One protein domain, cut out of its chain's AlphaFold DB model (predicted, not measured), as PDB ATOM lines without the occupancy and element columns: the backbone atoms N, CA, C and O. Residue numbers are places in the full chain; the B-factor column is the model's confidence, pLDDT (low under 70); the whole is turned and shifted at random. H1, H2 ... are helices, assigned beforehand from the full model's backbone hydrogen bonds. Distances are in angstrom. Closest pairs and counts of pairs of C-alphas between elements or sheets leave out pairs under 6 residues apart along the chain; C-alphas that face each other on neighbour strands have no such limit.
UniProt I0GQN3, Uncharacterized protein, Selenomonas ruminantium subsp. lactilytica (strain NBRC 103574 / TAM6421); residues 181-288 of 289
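AT A GLANCE: This is residues 181 to 288 of the 289 residues of an uncharacterized protein of Selenomonas ruminantium subsp. lactilytica (strain NBRC 103574 / TAM6421) (UniProt I0GQN3). A compact, rounded body is built around H5, with H6 folded back alongside it and H4 packed on it at a slant. The hairpin of H1 and H2 lies crosswise to H5, short H3 packs on H5's residues 252 to 255, and H7 ends the printed part beside H6. The 108 printed residues hold seven named helices, H1 to H7 in chain order, and no named strand: all helix. The radius of gyration of the C-alphas is 12.3 A; the spans are 33 by 32 by 28 A.

IN THESE COORDINATES: Find C-alpha 181 at (16.591, 92.576, 181.811); from there H1 runs 26.2 A to residue 198. Next come H2, residues 201 to 211, 15.7 A, and H3, 215 to 221, 9.8 A. H4 spans 228 to 239, 16.6 A; H5, 243 to 255, 18.2 A; H6, 264 to 276, 18.6 A. H7, 284 to 288, 7.8 A, ends at C-alpha 288 (9.742, 92.813, 160.300).

HOW THE PARTS SIT: Start at the hub, H5. It forms a hairpin with H6, a shallow tilt of 21 degrees, opposite ways; their closest C-alphas, Gly 243 and Ala 274, are 4.0 A apart. H4 touches residues 245 to 249 of H5 at a steep tilt of 44 degrees, closest at C-alphas 234 and 245, 5.2 A. H3 touches H5 at C-alphas 216 and 255, the closest, 5.7 A. H2 only just touches H5, with 3 pairs of C-alphas within 8 A, the closest Gly 207 and Thr 248, 6.5 A, about perpendicular at 77 degrees. H1 and H2 form a hairpin at 9 degrees, a shallow tilt, with C-alphas 191 and 204 closest, 5.0 A. H7 only just touches H6, with 3 pairs within 8 A, closest at C-alphas 271 and 286, 6.4 A. H1 and H6 are apart. Every O i to N i+4 pair is within hydrogen-bond range in H2, H4, H5 and H6; H1 has 13 of 14, H3 2 of 3, and H7 0 of 1 but 2 of 2 O i to N i+3 pairs.

THE WHOLE: The farthest C-alphas, Asp 224 and Lys 278, are 33.5 A apart. The printed part has no cut, and no link is long. Look for pLDDT under 70 at residues 287 to 288.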
ATOM      1  N   GLY A 181      16.688  92.295 180.382       86.81
ATOM      2  CA  GLY A 181      16.591  92.576 181.811       86.81
ATOM      3  C   GLY A 181      15.180  92.450 182.383       86.81
ATOM      4  O   GLY A 181      14.885  91.532 183.145       86.81
ATOM      5  N   TYR A 182      14.327  93.436 182.102       85.88
ATOM      6  CA  TYR A 182      13.043  93.607 182.790       85.88
ATOM      7  C   TYR A 182      11.940  92.715 182.207       85.88
ATOM      8  O   TYR A 182      11.217  92.054 182.962       85.88
ATOM      9  N   LEU A 183      11.813  92.673 180.876       87.81
ATOM     10  CA  LEU A 183      10.727  91.942 180.219       87.81
ATOM     11  C   LEU A 183      10.918  90.429 180.289       87.81
ATOM     12  O   LEU A 183       9.950  89.731 180.580       87.81
ATOM     13  N   SER A 184      12.142  89.928 180.103       90.81
ATOM     14  CA  SER A 184      12.465  88.499 180.235       90.81
ATOM     15  C   SER A 184      12.024  87.944 181.594       90.81
ATOM     16  O   SER A 184      11.266  86.981 181.642       90.81
ATOM     17  N   ARG A 185      12.372  88.613 182.702       92.38
ATOM     18  CA  ARG A 185      11.987  88.197 184.064       92.38
ATOM     19  C   ARG A 185      10.478  88.229 184.290       92.38
ATOM     20  O   ARG A 185       9.937  87.393 185.013       92.38
ATOM     21  N   ARG A 186       9.776  89.218 183.727       93.00
ATOM     22  CA  ARG A 186       8.306  89.272 183.799       93.00
ATOM     23  C   ARG A 186       7.675  88.145 182.991       93.00
ATOM     24  O   ARG A 186       6.715  87.545 183.467       93.00
ATOM     25  N   TYR A 187       8.233  87.851 181.822       94.94
ATOM     26  CA  TYR A 187       7.783  86.752 180.987       94.94
ATOM     27  C   TYR A 187       8.011  85.405 181.675       94.94
ATOM     28  O   TYR A 187       7.094  84.598 181.702       94.94
ATOM     29  N   GLU A 188       9.160  85.185 182.322       95.88
ATOM     30  CA  GLU A 188       9.426  83.983 183.132       95.88
ATOM     31  C   GLU A 188       8.382  83.784 184.230       95.88
ATOM     32  O   GLU A 188       7.764  82.725 184.307       95.88
ATOM     33  N   LYS A 189       8.098  84.831 185.015       96.38
ATOM     34  CA  LYS A 189       7.046  84.776 186.043       96.38
ATOM     35  C   LYS A 189       5.676  84.445 185.457       96.38
ATOM     36  O   LYS A 189       4.905  83.705 186.066       96.38
ATOM     37  N   TRP A 190       5.357  85.010 184.292       97.38
ATOM     38  CA  TRP A 190       4.118  84.685 183.594       97.38
ATOM     39  C   TRP A 190       4.101  83.229 183.120       97.38
ATOM     40  O   TRP A 190       3.087  82.560 183.291       97.38
ATOM     41  N   LEU A 191       5.213  82.714 182.587       98.12
ATOM     42  CA  LEU A 191       5.331  81.329 182.130       98.12
ATOM     43  C   LEU A 191       5.107  80.339 183.271       98.12
ATOM     44  O   LEU A 191       4.376  79.370 183.085       98.12
ATOM     45  N   ASP A 192       5.680  80.594 184.447       97.88
ATOM     46  CA  ASP A 192       5.498  79.729 185.616       97.88
ATOM     47  C   ASP A 192       4.030  79.696 186.058       97.88
ATOM     48  O   ASP A 192       3.465  78.623 186.275       97.88
ATOM     49  N   LYS A 193       3.369  80.862 186.085       97.62
ATOM     50  CA  LYS A 193       1.930  80.947 186.363       97.62
ATOM     51  C   LYS A 193       1.091  80.252 185.287       97.62
ATOM     52  O   LYS A 193       0.177  79.503 185.613       97.62
ATOM     53  N   ALA A 194       1.408  80.453 184.010       98.00
ATOM     54  CA  ALA A 194       0.703  79.817 182.903       98.00
ATOM     55  C   ALA A 194       0.823  78.288 182.966       98.00
ATOM     56  O   ALA A 194      -0.152  77.583 182.705       98.00
ATOM     57  N   VAL A 195       1.990  77.755 183.346       98.38
ATOM     58  CA  VAL A 195       2.185  76.316 183.571       98.38
ATOM     59  C   VAL A 195       1.360  75.837 184.764       98.38
ATOM     60  O   VAL A 195       0.662  74.835 184.628       98.38
ATOM     61  N   GLN A 196       1.366  76.564 185.883       98.12
ATOM     62  CA  GLN A 196       0.559  76.234 187.061       98.12
ATOM     63  C   GLN A 196      -0.946  76.192 186.744       98.12
ATOM     64  O   GLN A 196      -1.624  75.233 187.106       98.12
ATOM     65  N   ASP A 197      -1.458  77.199 186.035       97.50
ATOM     66  CA  ASP A 197      -2.886  77.342 185.729       97.50
ATOM     67  C   ASP A 197      -3.363  76.349 184.650       97.50
ATOM     68  O   ASP A 197      -4.536  75.970 184.609       97.50
ATOM     69  N   SER A 198      -2.472  75.931 183.743       97.56
ATOM     70  CA  SER A 198      -2.816  75.065 182.606       97.56
ATOM     71  C   SER A 198      -2.452  73.591 182.790       97.56
ATOM     72  O   SER A 198      -3.053  72.731 182.139       97.56
ATOM     73  N   GLY A 199      -1.438  73.293 183.608       97.69
ATOM     74  CA  GLY A 199      -0.762  71.994 183.657       97.69
ATOM     75  C   GLY A 199       0.060  71.663 182.400       97.69
ATOM     76  O   GLY A 199       0.396  70.500 182.176       97.69
ATOM     77  N   LEU A 200       0.345  72.645 181.534       97.25
ATOM     78  CA  LEU A 200       1.006  72.447 180.238       97.25
ATOM     79  C   LEU A 200       2.463  72.932 180.267       97.25
ATOM     80  O   LEU A 200       2.781  74.026 179.800       97.25
ATOM     81  N   GLU A 201       3.373  72.069 180.727       96.31
ATOM     82  CA  GLU A 201       4.831  72.322 180.789       96.31
ATOM     83  C   GLU A 201       5.446  72.836 179.479       96.31
ATOM     84  O   GLU A 201       6.431  73.581 179.461       96.31
ATOM     85  N   MET A 202       4.855  72.449 178.350       94.56
ATOM     86  CA  MET A 202       5.329  72.851 177.034       94.56
ATOM     87  C   MET A 202       5.238  74.369 176.812       94.56
ATOM     88  O   MET A 202       6.092  74.914 176.116       94.56
ATOM     89  N   ILE A 203       4.271  75.066 177.426       96.69
ATOM     90  CA  ILE A 203       4.166  76.535 177.355       96.69
ATOM     91  C   ILE A 203       5.408  77.174 177.983       96.69
ATOM     92  O   ILE A 203       6.070  77.992 177.343       96.69
ATOM     93  N   GLY A 204       5.770  76.735 179.192       96.62
ATOM     94  CA  GLY A 204       6.957  77.211 179.901       96.62
ATOM     95  C   GLY A 204       8.248  76.938 179.131       96.62
ATOM     96  O   GLY A 204       9.093  77.823 179.004       96.62
ATOM     97  N   ARG A 205       8.389  75.733 178.559       95.00
ATOM     98  CA  ARG A 205       9.553  75.375 177.730       95.00
ATOM     99  C   ARG A 205       9.699  76.302 176.521       95.00
ATOM    100  O   ARG A 205      10.758  76.892 176.351       95.00
ATOM    101  N   ILE A 206       8.634  76.456 175.733       94.12
ATOM    102  CA  ILE A 206       8.587  77.325 174.546       94.12
ATOM    103  C   ILE A 206       8.990  78.759 174.919       94.12
ATOM    104  O   ILE A 206       9.851  79.354 174.274       94.12
ATOM    105  N   GLY A 207       8.423  79.320 175.989       94.62
ATOM    106  CA  GLY A 207       8.767  80.677 176.410       94.62
ATOM    107  C   GLY A 207      10.223  80.838 176.863       94.62
ATOM    108  O   GLY A 207      10.881  81.796 176.458       94.62
ATOM    109  N   ARG A 208      10.764  79.882 177.629       95.06
ATOM    110  CA  ARG A 208      12.172  79.903 178.071       95.06
ATOM    111  C   ARG A 208      13.161  79.737 176.917       95.06
ATOM    112  O   ARG A 208      14.214  80.366 176.923       95.06
ATOM    113  N   GLU A 209      12.814  78.958 175.895       94.31
ATOM    114  CA  GLU A 209      13.597  78.864 174.654       94.31
ATOM    115  C   GLU A 209      13.657  80.206 173.899       94.31
ATOM    116  O   GLU A 209      14.685  80.561 173.314       94.31
ATOM    117  N   TYR A 210      12.576  80.990 173.950       92.94
ATOM    118  CA  TYR A 210      12.563  82.350 173.408       92.94
ATOM    119  C   TYR A 210      13.500  83.274 174.183       92.94
ATOM    120  O   TYR A 210      14.340  83.936 173.579       92.94
ATOM    121  N   ILE A 211      13.411  83.274 175.514       91.88
ATOM    122  CA  ILE A 211      14.287  84.082 176.377       91.88
ATOM    123  C   ILE A 211      15.763  83.735 176.149       91.88
ATOM    124  O   ILE A 211      16.599  84.628 176.043       91.88
ATOM    125  N   ALA A 212      16.075  82.448 175.996       91.25
ATOM    126  CA  ALA A 212      17.424  81.965 175.719       91.25
ATOM    127  C   ALA A 212      17.914  82.251 174.283       91.25
ATOM    128  O   ALA A 212      19.043  81.894 173.944       91.25
ATOM    129  N   GLY A 213      17.079  82.834 173.414       89.56
ATOM    130  CA  GLY A 213      17.430  83.155 172.028       89.56
ATOM    131  C   GLY A 213      17.589  81.937 171.110       89.56
ATOM    132  O   GLY A 213      18.125  82.060 170.010       89.56
ATOM    133  N   ASN A 214      17.133  80.750 171.528       92.50
ATOM    134  CA  ASN A 214      17.298  79.504 170.773       92.50
ATOM    135  C   ASN A 214      16.008  79.022 170.077       92.50
ATOM    136  O   ASN A 214      16.039  78.036 169.334       92.50
ATOM    137  N   PHE A 215      14.909  79.767 170.222       91.38
ATOM    138  CA  PHE A 215      13.576  79.421 169.715       91.38
ATOM    139  C   PHE A 215      13.527  79.028 168.235       91.38
ATOM    140  O   PHE A 215      12.913  78.032 167.859       91.38
ATOM    141  N   ALA A 216      14.191  79.787 167.359       89.31
ATOM    142  CA  ALA A 216      14.194  79.497 165.925       89.31
ATOM    143  C   ALA A 216      14.853  78.141 165.609       89.31
ATOM    144  O   ALA A 216      14.447  77.435 164.681       89.31
ATOM    145  N   GLN A 217      15.881  77.764 166.375       91.38
ATOM    146  CA  GLN A 217      16.567  76.485 166.227       91.38
ATOM    147  C   GLN A 217      15.726  75.343 166.808       91.38
ATOM    148  O   GLN A 217      15.614  74.285 166.182       91.38
ATOM    149  N   THR A 218      15.123  75.539 167.980       91.12
ATOM    150  CA  THR A 218      14.298  74.518 168.641       91.12
ATOM    151  C   THR A 218      12.992  74.271 167.892       91.12
ATOM    152  O   THR A 218      12.621  73.110 167.714       91.12
ATOM    153  N   ALA A 219      12.364  75.307 167.330       90.06
ATOM    154  CA  ALA A 219      11.196  75.187 166.458       90.06
ATOM    155  C   ALA A 219      11.476  74.267 165.258       90.06
ATOM    156  O   ALA A 219      10.680  73.379 164.949       90.06
ATOM    157  N   LYS A 220      12.652  74.409 164.623       88.69
ATOM    158  CA  LYS A 220      13.082  73.536 163.515       88.69
ATOM    159  C   LYS A 220      13.268  72.080 163.946       88.69
ATOM    160  O   LYS A 220      12.913  71.190 163.178       88.69
ATOM    161  N   LYS A 221      13.802  71.834 165.145       89.06
ATOM    162  CA  LYS A 221      13.990  70.477 165.694       89.06
ATOM    163  C   LYS A 221      12.670  69.822 166.108       89.06
ATOM    164  O   LYS A 221      12.544  68.608 166.039       89.06
ATOM    165  N   ASN A 222      11.681  70.619 166.503       86.19
ATOM    166  CA  ASN A 222      10.412  70.148 167.056       86.19
ATOM    167  C   ASN A 222       9.230  70.266 166.078       86.19
ATOM    168  O   ASN A 222       8.091  70.383 166.524       86.19
ATOM    169  N   ARG A 223       9.462  70.217 164.758       85.25
ATOM    170  CA  ARG A 223       8.421  70.383 163.717       85.25
ATOM    171  C   ARG A 223       7.250  69.402 163.815       85.25
ATOM    172  O   ARG A 223       6.158  69.720 163.364       85.25
ATOM    173  N   ASP A 224       7.436  68.249 164.450       87.31
ATOM    174  CA  ASP A 224       6.376  67.246 164.605       87.31
ATOM    175  C   ASP A 224       5.609  67.330 165.929       87.31
ATOM    176  O   ASP A 224       4.659  66.564 166.138       87.31
ATOM    177  N   SER A 225       5.975  68.271 166.807       88.50
ATOM    178  CA  SER A 225       5.335  68.436 168.111       88.50
ATOM    179  C   SER A 225       3.858  68.823 167.980       88.50
ATOM    180  O   SER A 225       3.469  69.657 167.153       88.50
ATOM    181  N   LYS A 226       3.012  68.196 168.803       91.62
ATOM    182  CA  LYS A 226       1.558  68.402 168.818       91.62
ATOM    183  C   LYS A 226       1.185  69.424 169.892       91.62
ATOM    184  O   LYS A 226       0.833  69.041 170.997       91.62
ATOM    185  N   LEU A 227       1.163  70.704 169.528       92.81
ATOM    186  CA  LEU A 227       0.841  71.814 170.440       92.81
ATOM    187  C   LEU A 227      -0.667  72.110 170.587       92.81
ATOM    188  O   LEU A 227      -1.077  73.245 170.829       92.81
ATOM    189  N   LYS A 228      -1.544  71.123 170.346       93.75
ATOM    190  CA  LYS A 228      -2.996  71.375 170.246       93.75
ATOM    191  C   LYS A 228      -3.586  71.882 171.566       93.75
ATOM    192  O   LYS A 228      -4.485  72.721 171.538       93.75
ATOM    193  N   LYS A 229      -3.117  71.359 172.704       96.25
ATOM    194  CA  LYS A 229      -3.619  71.750 174.031       96.25
ATOM    195  C   LYS A 229      -3.126  73.149 174.400       96.25
ATOM    196  O   LYS A 229      -3.924  73.976 174.824       96.25
ATOM    197  N   GLU A 230      -1.857  73.420 174.130       96.69
ATOM    198  CA  GLU A 230      -1.157  74.680 174.372       96.69
ATOM    199  C   GLU A 230      -1.789  75.804 173.561       96.69
ATOM    200  O   GLU A 230      -2.214  76.804 174.125       96.69
ATOM    201  N   VAL A 231      -1.955  75.617 172.248       96.00
ATOM    202  CA  VAL A 231      -2.584  76.625 171.381       96.00
ATOM    203  C   VAL A 231      -4.036  76.881 171.789       96.00
ATOM    204  O   VAL A 231      -4.481  78.030 171.747       96.00
ATOM    205  N   LYS A 232      -4.781  75.847 172.206       97.44
ATOM    206  CA  LYS A 232      -6.153  76.017 172.706       97.44
ATOM    207  C   LYS A 232      -6.176  76.843 173.994       97.44
ATOM    208  O   LYS A 232      -6.978  77.766 174.090       97.44
ATOM    209  N   TRP A 233      -5.302  76.529 174.951       98.44
ATOM    210  CA  TRP A 233      -5.207  77.263 176.212       98.44
ATOM    211  C   TRP A 233      -4.763  78.714 175.986       98.44
ATOM    212  O   TRP A 233      -5.446  79.630 176.432       98.44
ATOM    213  N   LEU A 234      -3.707  78.928 175.192       98.19
ATOM    214  CA  LEU A 234      -3.224  80.261 174.816       98.19
ATOM    215  C   LEU A 234      -4.317  81.076 174.124       98.19
ATOM    216  O   LEU A 234      -4.460  82.254 174.404       98.19
ATOM    217  N   THR A 235      -5.113  80.463 173.243       97.94
ATOM    218  CA  THR A 235      -6.226  81.167 172.582       97.94
ATOM    219  C   THR A 235      -7.262  81.643 173.594       97.94
ATOM    220  O   THR A 235      -7.647  82.800 173.532       97.94
ATOM    221  N   LYS A 236      -7.641  80.802 174.567       98.12
ATOM    222  CA  LYS A 236      -8.551  81.216 175.639       98.12
ATOM    223  C   LYS A 236      -7.971  82.381 176.454       98.12
ATOM    224  O   LYS A 236      -8.652  83.376 176.638       98.12
ATOM    225  N   ALA A 237      -6.705  82.290 176.863       97.25
ATOM    226  CA  ALA A 237      -6.045  83.367 177.600       97.25
ATOM    227  C   ALA A 237      -5.976  84.677 176.787       97.25
ATOM    228  O   ALA A 237      -6.192  85.756 177.328       97.25
ATOM    229  N   ILE A 238      -5.743  84.594 175.473       97.31
ATOM    230  CA  ILE A 238      -5.786  85.751 174.562       97.31
ATOM    231  C   ILE A 238      -7.184  86.369 174.505       97.31
ATOM    232  O   ILE A 238      -7.299  87.592 174.460       97.31
ATOM    233  N   ASP A 239      -8.230  85.543 174.473       95.75
ATOM    234  CA  ASP A 239      -9.619  86.010 174.468       95.75
ATOM    235  C   ASP A 239      -9.979  86.699 175.800       95.75
ATOM    236  O   ASP A 239     -10.732  87.672 175.800       95.75
ATOM    237  N   ASP A 240      -9.338  86.287 176.900       94.19
ATOM    238  CA  ASP A 240      -9.384  86.949 178.212       94.19
ATOM    239  C   ASP A 240      -8.464  88.198 178.301       94.19
ATOM    240  O   ASP A 240      -8.411  88.874 179.331       94.19
ATOM    241  N   GLY A 241      -7.746  88.543 177.223       93.25
ATOM    242  CA  GLY A 241      -6.909  89.745 177.116       93.25
ATOM    243  C   GLY A 241      -5.438  89.575 177.517       93.25
ATOM    244  O   GLY A 241      -4.731  90.576 177.672       93.25
ATOM    245  N   ASP A 242      -4.953  88.341 177.675       95.50
ATOM    246  CA  ASP A 242      -3.569  88.055 178.060       95.50
ATOM    247  C   ASP A 242      -2.581  88.346 176.912       95.50
ATOM    248  O   ASP A 242      -2.526  87.659 175.883       95.50
ATOM    249  N   GLY A 243      -1.771  89.388 177.108       95.50
ATOM    250  CA  GLY A 243      -0.756  89.817 176.151       95.50
ATOM    251  C   GLY A 243       0.427  88.867 176.021       95.50
ATOM    252  O   GLY A 243       0.958  88.714 174.921       95.50
ATOM    253  N   TRP A 244       0.827  88.196 177.102       96.25
ATOM    254  CA  TRP A 244       1.913  87.221 177.059       96.25
ATOM    255  C   TRP A 244       1.469  85.954 176.343       96.25
ATOM    256  O   TRP A 244       2.219  85.434 175.521       96.25
ATOM    257  N   ALA A 245       0.219  85.523 176.532       97.38
ATOM    258  CA  ALA A 245      -0.347  84.430 175.747       97.38
ATOM    259  C   ALA A 245      -0.351  84.763 174.246       97.38
ATOM    260  O   ALA A 245       0.029  83.928 173.414       97.38
ATOM    261  N   ALA A 246      -0.733  86.000 173.901       97.25
ATOM    262  CA  ALA A 246      -0.683  86.499 172.531       97.25
ATOM    263  C   ALA A 246       0.753  86.490 171.996       97.25
ATOM    264  O   ALA A 246       1.005  85.957 170.917       97.25
ATOM    265  N   PHE A 247       1.710  86.988 172.774       95.94
ATOM    266  CA  PHE A 247       3.127  86.978 172.432       95.94
ATOM    267  C   PHE A 247       3.666  85.556 172.193       95.94
ATOM    268  O   PHE A 247       4.216  85.274 171.126       95.94
ATOM    269  N   THR A 248       3.431  84.617 173.117       96.81
ATOM    270  CA  THR A 248       3.863  83.216 172.996       96.81
ATOM    271  C   THR A 248       3.259  82.541 171.766       96.81
ATOM    272  O   THR A 248       3.974  81.892 170.998       96.81
ATOM    273  N   LYS A 249       1.948  82.708 171.531       97.19
ATOM    274  CA  LYS A 249       1.283  82.156 170.340       97.19
ATOM    275  C   LYS A 249       1.805  82.804 169.054       97.19
ATOM    276  O   LYS A 249       1.967  82.109 168.047       97.19
ATOM    277  N   GLY A 250       2.091  84.103 169.095       96.12
ATOM    278  CA  GLY A 250       2.740  84.841 168.019       96.12
ATOM    279  C   GLY A 250       4.075  84.209 167.633       96.12
ATOM    280  O   GLY A 250       4.244  83.840 166.473       96.12
ATOM    281  N   ASN A 251       4.947  83.950 168.613       95.06
ATOM    282  CA  ASN A 251       6.247  83.303 168.406       95.06
ATOM    283  C   ASN A 251       6.118  81.887 167.828       95.06
ATOM    284  O   ASN A 251       6.809  81.545 166.866       95.06
ATOM    285  N   ILE A 252       5.184  81.078 168.350       95.12
ATOM    286  CA  ILE A 252       4.869  79.746 167.801       95.12
ATOM    287  C   ILE A 252       4.520  79.850 166.308       95.12
ATOM    288  O   ILE A 252       5.037  79.077 165.499       95.12
ATOM    289  N   CYS A 253       3.673  80.814 165.936       94.81
ATOM    290  CA  CYS A 253       3.252  81.033 164.553       94.81
ATOM    291  C   CYS A 253       4.375  81.606 163.679       94.81
ATOM    292  O   CYS A 253       4.497  81.220 162.519       94.81
ATOM    293  N   PHE A 254       5.182  82.526 164.202       94.19
ATOM    294  CA  PHE A 254       6.232  83.205 163.450       94.19
ATOM    295  C   PHE A 254       7.352  82.235 163.064       94.19
ATOM    296  O   PHE A 254       7.647  82.057 161.881       94.19
ATOM    297  N   TYR A 255       7.914  81.537 164.052       92.56
ATOM    298  CA  TYR A 255       9.019  80.599 163.841       92.56
ATOM    299  C   TYR A 255       8.563  79.207 163.386       92.56
ATOM    300  O   TYR A 255       9.389  78.395 162.971       92.56
ATOM    301  N   GLY A 256       7.257  78.932 163.428       91.94
ATOM    302  CA  GLY A 256       6.668  77.683 162.955       91.94
ATOM    303  C   GLY A 256       6.967  76.488 163.852       91.94
ATOM    304  O   GLY A 256       7.474  75.468 163.388       91.94
ATOM    305  N   TYR A 257       6.666  76.623 165.143       92.88
ATOM    306  CA  TYR A 257       6.903  75.581 166.137       92.88
ATOM    307  C   TYR A 257       5.871  74.445 166.020       92.88
ATOM    308  O   TYR A 257       4.662  74.687 165.983       92.88
ATOM    309  N   GLY A 258       6.327  73.189 166.029       88.81
ATOM    310  CA  GLY A 258       5.429  72.035 165.952       88.81
ATOM    311  C   GLY A 258       4.736  71.896 164.600       88.81
ATOM    312  O   GLY A 258       5.029  72.606 163.636       88.81
ATOM    313  N   ARG A 259       3.738  71.005 164.550       87.56
ATOM    314  CA  ARG A 259       2.950  70.740 163.327       87.56
ATOM    315  C   ARG A 259       2.113  71.936 162.870       87.56
ATOM    316  O   ARG A 259       1.416  71.856 161.865       87.56
ATOM    317  N   TRP A 260       2.132  73.024 163.635       79.88
ATOM    318  CA  TRP A 260       1.425  74.255 163.320       79.88
ATOM    319  C   TRP A 260       2.028  74.976 162.109       79.88
ATOM    320  O   TRP A 260       1.282  75.600 161.348       79.88
ATOM    321  N   GLY A 261       3.351  74.838 161.921       85.75
ATOM    322  CA  GLY A 261       4.110  75.477 160.849       85.75
ATOM    323  C   GLY A 261       4.109  77.006 160.928       85.75
ATOM    324  O   GLY A 261       3.502  77.615 161.810       85.75
ATOM    325  N   THR A 262       4.819  77.647 160.000       92.31
ATOM    326  CA  THR A 262       4.897  79.111 159.935       92.31
ATOM    327  C   THR A 262       3.577  79.717 159.457       92.31
ATOM    328  O   THR A 262       3.049  79.340 158.412       92.31
ATOM    329  N   ARG A 263       3.069  80.713 160.189       93.38
ATOM    330  CA  ARG A 263       1.821  81.438 159.909       93.38
ATOM    331  C   ARG A 263       1.992  82.934 160.143       93.38
ATOM    332  O   ARG A 263       1.565  83.481 161.156       93.38
ATOM    333  N   LYS A 264       2.597  83.608 159.168       92.38
ATOM    334  CA  LYS A 264       2.970  85.032 159.233       92.38
ATOM    335  C   LYS A 264       1.820  85.971 159.625       92.38
ATOM    336  O   LYS A 264       1.959  86.745 160.564       92.38
ATOM    337  N   LYS A 265       0.662  85.865 158.962       93.94
ATOM    338  CA  LYS A 265      -0.512  86.709 159.261       93.94
ATOM    339  C   LYS A 265      -1.056  86.475 160.673       93.94
ATOM    340  O   LYS A 265      -1.444  87.417 161.355       93.94
ATOM    341  N   GLU A 266      -1.082  85.218 161.115       95.19
ATOM    342  CA  GLU A 266      -1.532  84.872 162.465       95.19
ATOM    343  C   GLU A 266      -0.539  85.384 163.516       95.19
ATOM    344  O   GLU A 266      -0.965  85.953 164.518       95.19
ATOM    345  N   ALA A 267       0.768  85.264 163.268       96.19
ATOM    346  CA  ALA A 267       1.803  85.827 164.132       96.19
ATOM    347  C   ALA A 267       1.638  87.343 164.297       96.19
ATOM    348  O   ALA A 267       1.495  87.819 165.421       96.19
ATOM    349  N   TYR A 268       1.538  88.074 163.181       94.81
ATOM    350  CA  TYR A 268       1.333  89.523 163.174       94.81
ATOM    351  C   TYR A 268       0.105  89.944 163.993       94.81
ATOM    352  O   TYR A 268       0.192  90.802 164.869       94.81
ATOM    353  N   ASN A 269      -1.036  89.281 163.776       95.56
ATOM    354  CA  ASN A 269      -2.261  89.575 164.518       95.56
ATOM    355  C   ASN A 269      -2.104  89.334 166.028       95.56
ATOM    356  O   ASN A 269      -2.632  90.104 166.826       95.56
ATOM    357  N   ASN A 270      -1.395  88.276 166.428       96.75
ATOM    358  CA  ASN A 270      -1.141  88.000 167.839       96.75
ATOM    359  C   ASN A 270      -0.175  89.024 168.456       96.75
ATOM    360  O   ASN A 270      -0.430  89.495 169.558       96.75
ATOM    361  N   TYR A 271       0.863  89.455 167.740       95.44
ATOM    362  CA  TYR A 271       1.745  90.527 168.212       95.44
ATOM    363  C   TYR A 271       1.015  91.865 168.369       95.44
ATOM    364  O   TYR A 271       1.230  92.565 169.355       95.44
ATOM    365  N   LEU A 272       0.081  92.195 167.469       94.06
ATOM    366  CA  LEU A 272      -0.778  93.370 167.646       94.06
ATOM    367  C   LEU A 272      -1.669  93.269 168.890       94.06
ATOM    368  O   LEU A 272      -1.916  94.286 169.537       94.06
ATOM    369  N   LYS A 273      -2.162  92.072 169.229       95.38
ATOM    370  CA  LYS A 273      -2.908  91.853 170.477       95.38
ATOM    371  C   LYS A 273      -2.001  92.015 171.699       95.38
ATOM    372  O   LYS A 273      -2.388  92.709 172.632       95.38
ATOM    373  N   ALA A 274      -0.790  91.458 171.662       94.44
ATOM    374  CA  ALA A 274       0.200  91.594 172.731       94.44
ATOM    375  C   ALA A 274       0.540  93.070 173.012       94.44
ATOM    376  O   ALA A 274       0.474  93.516 174.160       94.44
ATOM    377  N   ALA A 275       0.779  93.851 171.956       90.69
ATOM    378  CA  ALA A 275       1.097  95.276 172.043       90.69
ATOM    379  C   ALA A 275      -0.084  96.160 172.490       90.69
ATOM    380  O   ALA A 275       0.117  97.294 172.905       90.69
ATOM    381  N   LYS A 276      -1.325  95.671 172.387       90.56
ATOM    382  CA  LYS A 276      -2.537  96.384 172.837       90.56
ATOM    383  C   LYS A 276      -3.049  95.905 174.197       90.56
ATOM    384  O   LYS A 276      -4.061  96.411 174.673       90.56
ATOM    385  N   SER A 277      -2.397  94.907 174.789       89.19
ATOM    386  CA  SER A 277      -2.790  94.355 176.082       89.19
ATOM    387  C   SER A 277      -2.451  95.306 177.235       89.19
ATOM    388  O   SER A 277      -1.711  96.277 177.067       89.19
ATOM    389  N   LYS A 278      -2.987  95.014 178.429       79.88
ATOM    390  CA  LYS A 278      -2.719  95.792 179.650       79.88
ATOM    391  C   LYS A 278      -1.226  95.838 179.988       79.88
ATOM    392  O   LYS A 278      -0.710  96.887 180.354       79.88
ATOM    393  N   ASP A 279      -0.546  94.708 179.832       73.44
ATOM    394  CA  ASP A 279       0.904  94.598 179.937       73.44
ATOM    395  C   ASP A 279       1.501  94.681 178.532       73.44
ATOM    396  O   ASP A 279       2.032  93.694 178.048       73.44
ATOM    397  N   SER A 280       1.340  95.819 177.845       79.81
ATOM    398  CA  SER A 280       1.765  96.012 176.448       79.81
ATOM    399  C   SER A 280       3.139  95.388 176.162       79.81
ATOM    400  O   SER A 280       4.170  95.899 176.600       79.81
ATOM    401  N   ILE A 281       3.150  94.295 175.393       86.56
ATOM    402  CA  ILE A 281       4.363  93.571 175.000       86.56
ATOM    403  C   ILE A 281       4.616  93.816 173.523       86.56
ATOM    404  O   ILE A 281       3.818  93.435 172.664       86.56
ATOM    405  N   TYR A 282       5.758  94.424 173.225       84.25
ATOM    406  CA  TYR A 282       6.215  94.595 171.857       84.25
ATOM    407  C   TYR A 282       7.105  93.420 171.449       84.25
ATOM    408  O   TYR A 282       8.186  93.233 172.005       84.25
ATOM    409  N   ALA A 283       6.654  92.642 170.465       83.88
ATOM    410  CA  ALA A 283       7.489  91.634 169.824       83.88
ATOM    411  C   ALA A 283       8.467  92.312 168.861       83.88
ATOM    412  O   ALA A 283       8.036  93.085 168.005       83.88
ATOM    413  N   MET A 284       9.764  92.012 168.961       77.94
ATOM    414  CA  MET A 284      10.771  92.574 168.047       77.94
ATOM    415  C   MET A 284      10.474  92.192 166.588       77.94
ATOM    416  O   MET A 284      10.646  93.001 165.678       77.94
ATOM    417  N   GLU A 285       9.920  90.997 166.385       82.75
ATOM    418  CA  GLU A 285       9.486  90.443 165.103       82.75
ATOM    419  C   GLU A 285       8.339  91.248 164.476       82.75
ATOM    420  O   GLU A 285       8.130  91.182 163.267       82.75
ATOM    421  N   LEU A 286       7.594  92.042 165.259       78.06
ATOM    422  CA  LEU A 286       6.575  92.949 164.721       78.06
ATOM    423  C   LEU A 286       7.200  94.026 163.821       78.06
ATOM    424  O   LEU A 286       6.537  94.513 162.911       78.06
ATOM    425  N   GLY A 287       8.469  94.375 164.048       67.94
ATOM    426  CA  GLY A 287       9.223  95.316 163.222       67.94
ATOM    427  C   GLY A 287       9.629  94.784 161.841       67.94
ATOM    428  O   GLY A 287      10.139  95.578 161.043       67.94
ATOM    429  N   GLU A 288       9.422  93.489 161.569       63.53
ATOM    430  CA  GLU A 288       9.742  92.813 160.300       63.53
ATOM    431  C   GLU A 288       8.554  92.723 159.318       63.53
ATOM    432  O   GLU A 288       8.727  92.249 158.192       63.53
TER     433      GLU A 288